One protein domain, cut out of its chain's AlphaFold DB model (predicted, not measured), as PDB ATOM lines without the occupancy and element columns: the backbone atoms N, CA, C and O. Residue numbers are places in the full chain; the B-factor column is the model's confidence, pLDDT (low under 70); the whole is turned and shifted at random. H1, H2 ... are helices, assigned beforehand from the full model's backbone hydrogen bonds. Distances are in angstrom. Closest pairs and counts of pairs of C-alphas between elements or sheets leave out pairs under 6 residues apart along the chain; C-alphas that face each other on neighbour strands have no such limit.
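Overview. This is residues 39 to 114 of the 114 residues of an uncharacterized protein of Ruminococcus albus SY3 (UniProt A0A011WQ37). Two long helices, H1 and H2, lie side by side and run the same way, and a long strap, residues 67 to 90, returns along them from the end of H1 to the start of H2. The strap turns closely past the end of H1 at Gly 67 and makes a wide turn beyond the helices near Lys 85, at the other end of the rod. The printed part has 76 residues with two named helices, H1 then H2, and no named strand; its class is all helix. It is a loose rod, with a radius of gyration of the C-alphas of 14.7 A and spans of 51 by 17 by 14 A.

Along the chain. Find C-alpha 40 at (167.963, 135.153, 145.969); from there H1, residues 40 to 66, runs 38.8 A to C-alpha 66 at (151.213, 150.047, 177.588). H2, residues 91 to 113, runs 32.6 A and ends at C-alpha 113 at (166.509, 150.208, 176.847).

Arrangement. Look at Lys 54 and Asn 105: their C-alphas, the closest of H1 and H2, are 5.4 A apart. The helices touch, with 21 pairs of C-alphas within 8 A. They run the same way at a shallow tilt of 20 degrees. In H1 and H2 every O i to N i+4 pair is within hydrogen-bond range.

Size, cuts and confidence. The C-alphas farthest apart, of Gly 67 and Lys 85, are 51.0 A apart, both in the long link of 24 residues. The printed part has no cut. Look for low confidence at residue 114, under 70.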
ATOM      1  N   ASP A  39     172.648 135.363 146.024       95.88
ATOM      2  CA  ASP A  39     171.675 134.289 145.903       95.88
ATOM      3  C   ASP A  39     170.325 134.740 146.463       95.88
ATOM      4  O   ASP A  39     170.195 135.149 147.616       95.88
ATOM      5  N   LYS A  40     169.289 134.634 145.633       93.75
ATOM      6  CA  LYS A  40     167.963 135.153 145.969       93.75
ATOM      7  C   LYS A  40     167.375 134.503 147.209       93.75
ATOM      8  O   LYS A  40     166.686 135.173 147.971       93.75
ATOM      9  N   ARG A  41     167.591 133.200 147.392       94.44
ATOM     10  CA  ARG A  41     167.015 132.474 148.520       94.44
ATOM     11  C   ARG A  41     167.705 132.899 149.806       94.44
ATOM     12  O   ARG A  41     167.019 133.185 150.779       94.44
ATOM     13  N   GLU A  42     169.030 132.960 149.799       95.06
ATOM     14  CA  GLU A  42     169.803 133.381 150.968       95.06
ATOM     15  C   GLU A  42     169.530 134.844 151.328       95.06
ATOM     16  O   GLU A  42     169.297 135.146 152.497       95.06
ATOM     17  N   THR A  43     169.429 135.733 150.335       93.75
ATOM     18  CA  THR A  43     169.001 137.122 150.544       93.75
ATOM     19  C   THR A  43     167.616 137.205 151.179       93.75
ATOM     20  O   THR A  43     167.441 137.924 152.156       93.75
ATOM     21  N   LEU A  44     166.623 136.475 150.662       93.50
ATOM     22  CA  LEU A  44     165.270 136.515 151.227       93.50
ATOM     23  C   LEU A  44     165.235 135.975 152.659       93.50
ATOM     24  O   LEU A  44     164.547 136.550 153.490       93.50
ATOM     25  N   VAL A  45     166.007 134.929 152.968       95.00
ATOM     26  CA  VAL A  45     166.138 134.416 154.342       95.00
ATOM     27  C   VAL A  45     166.777 135.457 155.263       95.00
ATOM     28  O   VAL A  45     166.332 135.632 156.394       95.00
ATOM     29  N   MET A  46     167.808 136.163 154.798       94.75
ATOM     30  CA  MET A  46     168.443 137.235 155.567       94.75
ATOM     31  C   MET A  46     167.453 138.367 155.880       94.75
ATOM     32  O   MET A  46     167.348 138.797 157.027       94.75
ATOM     33  N   LEU A  47     166.700 138.824 154.877       92.81
ATOM     34  CA  LEU A  47     165.723 139.904 155.043       92.81
ATOM     35  C   LEU A  47     164.523 139.476 155.896       92.81
ATOM     36  O   LEU A  47     164.031 140.264 156.698       92.81
ATOM     37  N   ASP A  48     164.077 138.225 155.781       92.81
ATOM     38  CA  ASP A  48     163.015 137.654 156.618       92.81
ATOM     39  C   ASP A  48     163.406 137.643 158.104       92.81
ATOM     40  O   ASP A  48     162.625 138.052 158.963       92.81
ATOM     41  N   LYS A  49     164.657 137.287 158.425       93.31
ATOM     42  CA  LYS A  49     165.176 137.372 159.801       93.31
ATOM     43  C   LYS A  49     165.163 138.807 160.335       93.31
ATOM     44  O   LYS A  49     164.690 139.040 161.445       93.31
ATOM     45  N   LEU A  50     165.666 139.759 159.547       92.94
ATOM     46  CA  LEU A  50     165.725 141.176 159.920       92.94
ATOM     47  C   LEU A  50     164.334 141.778 160.138       92.94
ATOM     48  O   LEU A  50     164.102 142.484 161.119       92.94
ATOM     49  N   THR A  51     163.399 141.477 159.238       91.94
ATOM     50  CA  THR A  51     162.011 141.947 159.332       91.94
ATOM     51  C   THR A  51     161.257 141.286 160.482       91.94
ATOM     52  O   THR A  51     160.510 141.966 161.179       91.94
ATOM     53  N   THR A  52     161.492 139.999 160.746       93.12
ATOM     54  CA  THR A  52     160.927 139.313 161.917       93.12
ATOM     55  C   THR A  52     161.404 139.959 163.214       93.12
ATOM     56  O   THR A  52     160.591 140.232 164.095       93.12
ATOM     57  N   GLU A  53     162.702 140.252 163.334       92.56
ATOM     58  CA  GLU A  53     163.225 140.974 164.496       92.56
ATOM     59  C   GLU A  53     162.547 142.342 164.651       92.56
ATOM     60  O   GLU A  53     162.113 142.675 165.755       92.56
ATOM     61  N   LYS A  54     162.389 143.097 163.556       92.81
ATOM     62  CA  LYS A  54     161.701 144.393 163.568       92.81
ATOM     63  C   LYS A  54     160.298 144.286 164.164       92.81
ATOM     64  O   LYS A  54     159.974 145.026 165.089       92.81
ATOM     65  N   VAL A  55     159.490 143.344 163.675       93.25
ATOM     66  CA  VAL A  55     158.111 143.136 164.149       93.25
ATOM     67  C   VAL A  55     158.091 142.810 165.643       93.25
ATOM     68  O   VAL A  55     157.334 143.417 166.397       93.25
ATOM     69  N   LEU A  56     158.967 141.912 166.102       93.38
ATOM     70  CA  LEU A  56     159.050 141.562 167.524       93.38
ATOM     71  C   LEU A  56     159.480 142.753 168.395       93.38
ATOM     72  O   LEU A  56     159.015 142.898 169.527       93.38
ATOM     73  N   LEU A  57     160.368 143.613 167.889       93.12
ATOM     74  CA  LEU A  57     160.798 144.824 168.586       93.12
ATOM     75  C   LEU A  57     159.682 145.874 168.658       93.12
ATOM     76  O   LEU A  57     159.510 146.503 169.702       93.12
ATOM     77  N   GLU A  58     158.904 146.043 167.588       92.81
ATOM     78  CA  GLU A  58     157.725 146.914 167.571       92.81
ATOM     79  C   GLU A  58     156.665 146.436 168.576       92.81
ATOM     80  O   GLU A  58     156.146 147.239 169.359       92.81
ATOM     81  N   GLU A  59     156.398 145.128 168.626       91.94
ATOM     82  CA  GLU A  59     155.498 144.523 169.615       91.94
ATOM     83  C   GLU A  59     156.001 144.735 171.048       91.94
ATOM     84  O   GLU A  59     155.234 145.134 171.931       91.94
ATOM     85  N   ALA A  60     157.300 144.533 171.290       92.31
ATOM     86  CA  ALA A  60     157.906 144.768 172.596       92.31
ATOM     87  C   ALA A  60     157.809 146.245 173.017       92.31
ATOM     88  O   ALA A  60     157.542 146.536 174.186       92.31
ATOM     89  N   LEU A  61     157.979 147.189 172.085       91.44
ATOM     90  CA  LEU A  61     157.838 148.621 172.364       91.44
ATOM     91  C   LEU A  61     156.394 148.988 172.686       91.44
ATOM     92  O   LEU A  61     156.144 149.744 173.626       91.44
ATOM     93  N   ALA A  62     155.433 148.434 171.949       91.94
ATOM     94  CA  ALA A  62     154.017 148.615 172.244       91.94
ATOM     95  C   ALA A  62     153.652 148.060 173.636       91.94
ATOM     96  O   ALA A  62     152.927 148.708 174.399       91.94
ATOM     97  N   ALA A  63     154.201 146.901 174.008       91.31
ATOM     98  CA  ALA A  63     154.034 146.320 175.338       91.31
ATOM     99  C   ALA A  63     154.651 147.210 176.433       91.31
ATOM    100  O   ALA A  63     153.974 147.537 177.409       91.31
ATOM    101  N   LYS A  64     155.880 147.704 176.234       90.12
ATOM    102  CA  LYS A  64     156.527 148.664 177.144       90.12
ATOM    103  C   LYS A  64     155.676 149.920 177.349       90.12
ATOM    104  O   LYS A  64     155.416 150.311 178.485       90.12
ATOM    105  N   ASN A  65     155.201 150.523 176.260       89.69
ATOM    106  CA  ASN A  65     154.416 151.760 176.297       89.69
ATOM    107  C   ASN A  65     153.041 151.586 176.959       89.69
ATOM    108  O   ASN A  65     152.505 152.537 177.523       89.69
ATOM    109  N   SER A  66     152.473 150.380 176.910       92.31
ATOM    110  CA  SER A  66     151.213 150.047 177.588       92.31
ATOM    111  C   SER A  66     151.397 149.588 179.040       92.31
ATOM    112  O   SER A  66     150.408 149.352 179.734       92.31
ATOM    113  N   GLY A  67     152.641 149.478 179.525       87.81
ATOM    114  CA  GLY A  67     152.958 148.968 180.862       87.81
ATOM    115  C   GLY A  67     152.797 147.450 181.000       87.81
ATOM    116  O   GLY A  67     152.804 146.932 182.118       87.81
ATOM    117  N   ALA A  68     152.640 146.733 179.885       89.31
ATOM    118  CA  ALA A  68     152.612 145.281 179.860       89.31
ATOM    119  C   ALA A  68     154.033 144.710 180.038       89.31
ATOM    120  O   ALA A  68     155.016 145.331 179.622       89.31
ATOM    121  N   PRO A  69     154.174 143.515 180.639       87.69
ATOM    122  CA  PRO A  69     155.459 142.838 180.680       87.69
ATOM    123  C   PRO A  69     155.922 142.531 179.252       87.69
ATOM    124  O   PRO A  69     155.168 141.978 178.454       87.69
ATOM    125  N   TYR A  70     157.172 142.865 178.950       89.50
ATOM    126  CA  TYR A  70     157.796 142.593 177.661       89.50
ATOM    127  C   TYR A  70     159.134 141.882 177.859       89.50
ATOM    128  O   TYR A  70     159.744 141.943 178.928       89.50
ATOM    129  N   GLN A  71     159.583 141.191 176.817       86.88
ATOM    130  CA  GLN A  71     160.916 140.605 176.746       86.88
ATOM    131  C   GLN A  71     161.661 141.243 175.586       86.88
ATOM    132  O   GLN A  71     161.057 141.546 174.559       86.88
ATOM    133  N   MET A  72     162.964 141.451 175.754       86.69
ATOM    134  CA  MET A  72     163.800 141.948 174.670       86.69
ATOM    135  C   MET A  72     164.021 140.817 173.655       86.69
ATOM    136  O   MET A  72     164.574 139.782 174.039       86.69
ATOM    137  N   PRO A  73     163.598 140.983 172.389       88.75
ATOM    138  CA  PRO A  73     163.840 139.990 171.351       88.75
ATOM    139  C   PRO A  73     165.345 139.741 171.139       88.75
ATOM    140  O   PRO A  73     166.157 140.650 171.355       88.75
ATOM    141  N   PRO A  74     165.753 138.532 170.714       88.44
ATOM    142  CA  PRO A  74     167.140 138.250 170.349       88.44
ATOM    143  C   PRO A  74     167.551 139.003 169.075       88.44
ATOM    144  O   PRO A  74     166.702 139.330 168.249       88.44
ATOM    145  N   GLU A  75     168.847 139.291 168.931       88.50
ATOM    146  CA  GLU A  75     169.393 139.889 167.700       88.50
ATOM    147  C   GLU A  75     169.335 138.877 166.563       88.50
ATOM    148  O   GLU A  75     169.623 137.692 166.769       88.50
ATOM    149  N   ALA A  76     168.952 139.328 165.367       85.75
ATOM    150  CA  ALA A  76     169.004 138.478 164.193       85.75
ATOM    151  C   ALA A  76     170.458 138.095 163.878       85.75
ATOM    152  O   ALA A  76     171.332 138.950 163.740       85.75
ATOM    153  N   ASP A  77     170.711 136.798 163.700       86.62
ATOM    154  CA  ASP A  77     171.982 136.313 163.163       86.62
ATOM    155  C   ASP A  77     171.998 136.511 161.639       86.62
ATOM    156  O   ASP A  77     171.406 135.725 160.874       86.62
ATOM    157  N   ILE A  78     172.611 137.621 161.219       87.50
ATOM    158  CA  ILE A  78     172.718 138.043 159.823       87.50
ATOM    159  C   ILE A  78     173.909 137.333 159.185       87.50
ATOM    160  O   ILE A  78     175.070 137.597 159.494       87.50
ATOM    161  N   THR A  79     173.616 136.452 158.233       89.12
ATOM    162  CA  THR A  79     174.631 135.821 157.390       89.12
ATOM    163  C   THR A  79     174.620 136.488 156.024       89.12
ATOM    164  O   THR A  79     173.572 136.542 155.380       89.12
ATOM    165  N   VAL A  80     175.781 136.975 155.579       90.94
ATOM    166  CA  VAL A  80     175.938 137.550 154.237       90.94
ATOM    167  C   VAL A  80     175.615 136.476 153.190       90.94
ATOM    168  O   VAL A  80     176.216 135.397 153.245       90.94
ATOM    169  N   PRO A  81     174.691 136.735 152.247       94.25
ATOM    170  CA  PRO A  81     174.368 135.792 151.187       94.25
ATOM    171  C   PRO A  81     175.578 135.485 150.298       94.25
ATOM    172  O   PRO A  81     176.417 136.344 150.022       94.25
ATOM    173  N   SER A  82     175.647 134.260 149.797       95.06
ATOM    174  CA  SER A  82     176.614 133.865 148.779       95.06
ATOM    175  C   SER A  82     176.330 134.555 147.443       95.06
ATOM    176  O   SER A  82     175.205 134.960 147.143       95.06
ATOM    177  N   THR A  83     177.365 134.701 146.616       94.88
ATOM    178  CA  THR A  83     177.240 135.296 145.283       94.88
ATOM    179  C   THR A  83     176.988 134.231 144.218       94.88
ATOM    180  O   THR A  83     177.574 133.145 144.218       94.88
ATOM    181  N   VAL A  84     176.121 134.554 143.259       93.56
ATOM    182  CA  VAL A  84     175.763 133.696 142.127       93.56
ATOM    183  C   VAL A  84     176.199 134.325 140.813       93.56
ATOM    184  O   VAL A  84     176.237 135.539 140.650       93.56
ATOM    185  N   LYS A  85     176.516 133.491 139.820       89.38
ATOM    186  CA  LYS A  85     177.044 133.972 138.532       89.38
ATOM    187  C   LYS A  85     175.994 134.652 137.651       89.38
ATOM    188  O   LYS A  85     176.360 135.464 136.806       89.38
ATOM    189  N   MET A  86     174.710 134.330 137.809       90.19
ATOM    190  CA  MET A  86     173.614 134.928 137.040       90.19
ATOM    191  C   MET A  86     172.311 134.915 137.830       90.19
ATOM    192  O   MET A  86     172.031 133.958 138.549       90.19
ATOM    193  N   GLY A  87     171.483 135.936 137.611       87.19
ATOM    194  CA  GLY A  87     170.118 135.973 138.122       87.19
ATOM    195  C   GLY A  87     170.004 136.197 139.629       87.19
ATOM    196  O   GLY A  87     168.938 135.885 140.167       87.19
ATOM    197  N   GLY A  88     171.046 136.712 140.287       94.56
ATOM    198  CA  GLY A  88     171.018 137.117 141.692       94.56
ATOM    199  C   GLY A  88     170.325 138.463 141.913       94.56
ATOM    200  O   GLY A  88     169.919 139.137 140.957       94.56
ATOM    201  N   PHE A  89     170.169 138.858 143.174       95.06
ATOM    202  CA  PHE A  89     169.823 140.239 143.520       95.06
ATOM    203  C   PHE A  89     171.054 141.137 143.442       95.06
ATOM    204  O   PHE A  89     172.170 140.686 143.690       95.06
ATOM    205  N   ASN A  90     170.858 142.394 143.058       93.38
ATOM    206  CA  ASN A  90     171.916 143.390 143.068       93.38
ATOM    207  C   ASN A  90     172.480 143.519 144.495       93.38
ATOM    208  O   ASN A  90     171.720 143.647 145.450       93.38
ATOM    209  N   GLU A  91     173.802 143.430 144.627       92.69
ATOM    210  CA  GLU A  91     174.472 143.418 145.931       92.69
ATOM    211  C   GLU A  91     174.318 144.755 146.666       92.69
ATOM    212  O   GLU A  91     174.090 144.755 147.869       92.69
ATOM    213  N   GLU A  92     174.373 145.876 145.943       90.94
ATOM    214  CA  GLU A  92     174.193 147.228 146.486       90.94
ATOM    215  C   GLU A  92     172.771 147.405 147.028       90.94
ATOM    216  O   GLU A  92     172.615 147.693 148.210       90.94
ATOM    217  N   ASP A  93     171.745 147.088 146.226       90.62
ATOM    218  CA  ASP A  93     170.341 147.184 146.663       90.62
ATOM    219  C   ASP A  93     170.070 146.315 147.912       90.62
ATOM    220  O   ASP A  93     169.307 146.694 148.802       90.62
ATOM    221  N   VAL A  94     170.675 145.120 147.977       92.25
ATOM    222  CA  VAL A  94     170.519 144.207 149.119       92.25
ATOM    223  C   VAL A  94     171.221 144.739 150.360       92.25
ATOM    224  O   VAL A  94     170.638 144.680 151.441       92.25
ATOM    225  N   ASN A  95     172.447 145.241 150.217       92.62
ATOM    226  CA  ASN A  95     173.221 145.772 151.335       92.62
ATOM    227  C   ASN A  95     172.569 147.037 151.895       92.62
ATOM    228  O   ASN A  95     172.343 147.103 153.098       92.62
ATOM    229  N   GLU A  96     172.164 147.976 151.037       92.00
ATOM    230  CA  GLU A  96     171.439 149.180 151.457       92.00
ATOM    231  C   GLU A  96     170.151 148.827 152.210       92.00
ATOM    232  O   GLU A  96     169.853 149.408 153.257       92.00
ATOM    233  N   TYR A  97     169.391 147.843 151.717       91.44
ATOM    234  CA  TYR A  97     168.163 147.441 152.392       91.44
ATOM    235  C   TYR A  97     168.426 146.737 153.728       91.44
ATOM    236  O   TYR A  97     167.750 147.014 154.720       91.44
ATOM    237  N   ALA A  98     169.414 145.843 153.776       91.94
ATOM    238  CA  ALA A  98     169.792 145.158 155.005       91.94
ATOM    239  C   ALA A  98     170.299 146.147 156.067       91.94
ATOM    240  O   ALA A  98     169.907 146.043 157.228       91.94
ATOM    241  N   GLU A  99     171.107 147.133 155.671       91.88
ATOM    242  CA  GLU A  99     171.587 148.206 156.547       91.88
ATOM    243  C   GLU A  99     170.439 149.077 157.062       91.88
ATOM    244  O   GLU A  99     170.381 149.368 158.257       91.88
ATOM    245  N   SER A 100     169.489 149.441 156.196       91.19
ATOM    246  CA  SER A 100     168.275 150.163 156.589       91.19
ATOM    247  C   SER A 100     167.481 149.398 157.653       91.19
ATOM    248  O   SER A 100     167.139 149.974 158.686       91.19
ATOM    249  N   LEU A 101     167.231 148.101 157.446       90.94
ATOM    250  CA  LEU A 101     166.513 147.272 158.419       90.94
ATOM    251  C   LEU A 101     167.291 147.117 159.732       90.94
ATOM    252  O   LEU A 101     166.705 147.207 160.809       90.94
ATOM    253  N   ALA A 102     168.607 146.921 159.663       91.56
ATOM    254  CA  ALA A 102     169.449 146.811 160.849       91.56
ATOM    255  C   ALA A 102     169.468 148.117 161.663       91.56
ATOM    256  O   ALA A 102     169.394 148.080 162.893       91.56
ATOM    257  N   ALA A 103     169.517 149.274 160.996       91.56
ATOM    258  CA  ALA A 103     169.453 150.580 161.645       91.56
ATOM    259  C   ALA A 103     168.099 150.812 162.337       91.56
ATOM    260  O   ALA A 103     168.055 151.292 163.472       91.56
ATOM    261  N   GLU A 104     166.996 150.424 161.692       92.06
ATOM    262  CA  GLU A 104     165.665 150.467 162.302       92.06
ATOM    263  C   GLU A 104     165.586 149.554 163.534       92.06
ATOM    264  O   GLU A 104     165.195 150.020 164.605       92.06
ATOM    265  N   ASN A 105     166.054 148.305 163.443       92.56
ATOM    266  CA  ASN A 105     166.102 147.380 164.581       92.56
ATOM    267  C   ASN A 105     166.930 147.948 165.744       92.56
ATOM    268  O   ASN A 105     166.490 147.915 166.895       92.56
ATOM    269  N   ALA A 106     168.094 148.540 165.460       91.56
ATOM    270  CA  ALA A 106     168.925 149.188 166.473       91.56
ATOM    271  C   ALA A 106     168.196 150.359 167.156       91.56
ATOM    272  O   ALA A 106     168.279 150.518 168.377       91.56
ATOM    273  N   SER A 107     167.435 151.150 166.393       91.69
ATOM    274  CA  SER A 107     166.639 152.257 166.932       91.69
ATOM    275  C   SER A 107     165.507 151.773 167.849       91.69
ATOM    276  O   SER A 107     165.318 152.321 168.939       91.69
ATOM    277  N   LEU A 108     164.811 150.696 167.468       92.38
ATOM    278  CA  LEU A 108     163.738 150.108 168.271       92.38
ATOM    279  C   LEU A 108     164.297 149.494 169.563       92.38
ATOM    280  O   LEU A 108     163.750 149.711 170.646       92.38
ATOM    281  N   ARG A 109     165.441 148.804 169.476       91.06
ATOM    282  CA  ARG A 109     166.177 148.291 170.645       91.06
ATOM    283  C   ARG A 109     166.571 149.402 171.608       91.06
ATOM    284  O   ARG A 109     166.350 149.267 172.809       91.06
ATOM    285  N   ALA A 110     167.113 150.508 171.102       90.56
ATOM    286  CA  ALA A 110     167.466 151.653 171.937       90.56
ATOM    287  C   ALA A 110     166.237 152.212 172.679       90.56
ATOM    288  O   ALA A 110     166.322 152.508 173.871       90.56
ATOM    289  N   GLY A 111     165.078 152.264 172.013       87.56
ATOM    290  CA  GLY A 111     163.808 152.646 172.637       87.56
ATOM    291  C   GLY A 111     163.332 151.686 173.736       87.56
ATOM    292  O   GLY A 111     162.650 152.107 174.669       87.56
ATOM    293  N   LEU A 112     163.697 150.402 173.677       86.44
ATOM    294  CA  LEU A 112     163.380 149.429 174.732       86.44
ATOM    295  C   LEU A 112     164.280 149.574 175.960       86.44
ATOM    296  O   LEU A 112     163.815 149.292 177.069       86.44
ATOM    297  N   LEU A 113     165.516 150.044 175.781       82.75
ATOM    298  CA  LEU A 113     166.509 150.208 176.847       82.75
ATOM    299  C   LEU A 113     166.367 151.514 177.645       82.75
ATOM    300  O   LEU A 113     166.702 151.515 178.827       82.75
ATOM    301  N   GLY A 114     165.907 152.602 177.014       69.94
ATOM    302  CA  GLY A 114     165.727 153.917 177.656       69.94
ATOM    303  C   GLY A 114     164.403 154.061 178.381       69.94
ATOM    304  O   GLY A 114     164.399 154.401 179.580       69.94
TER     305      GLY A 114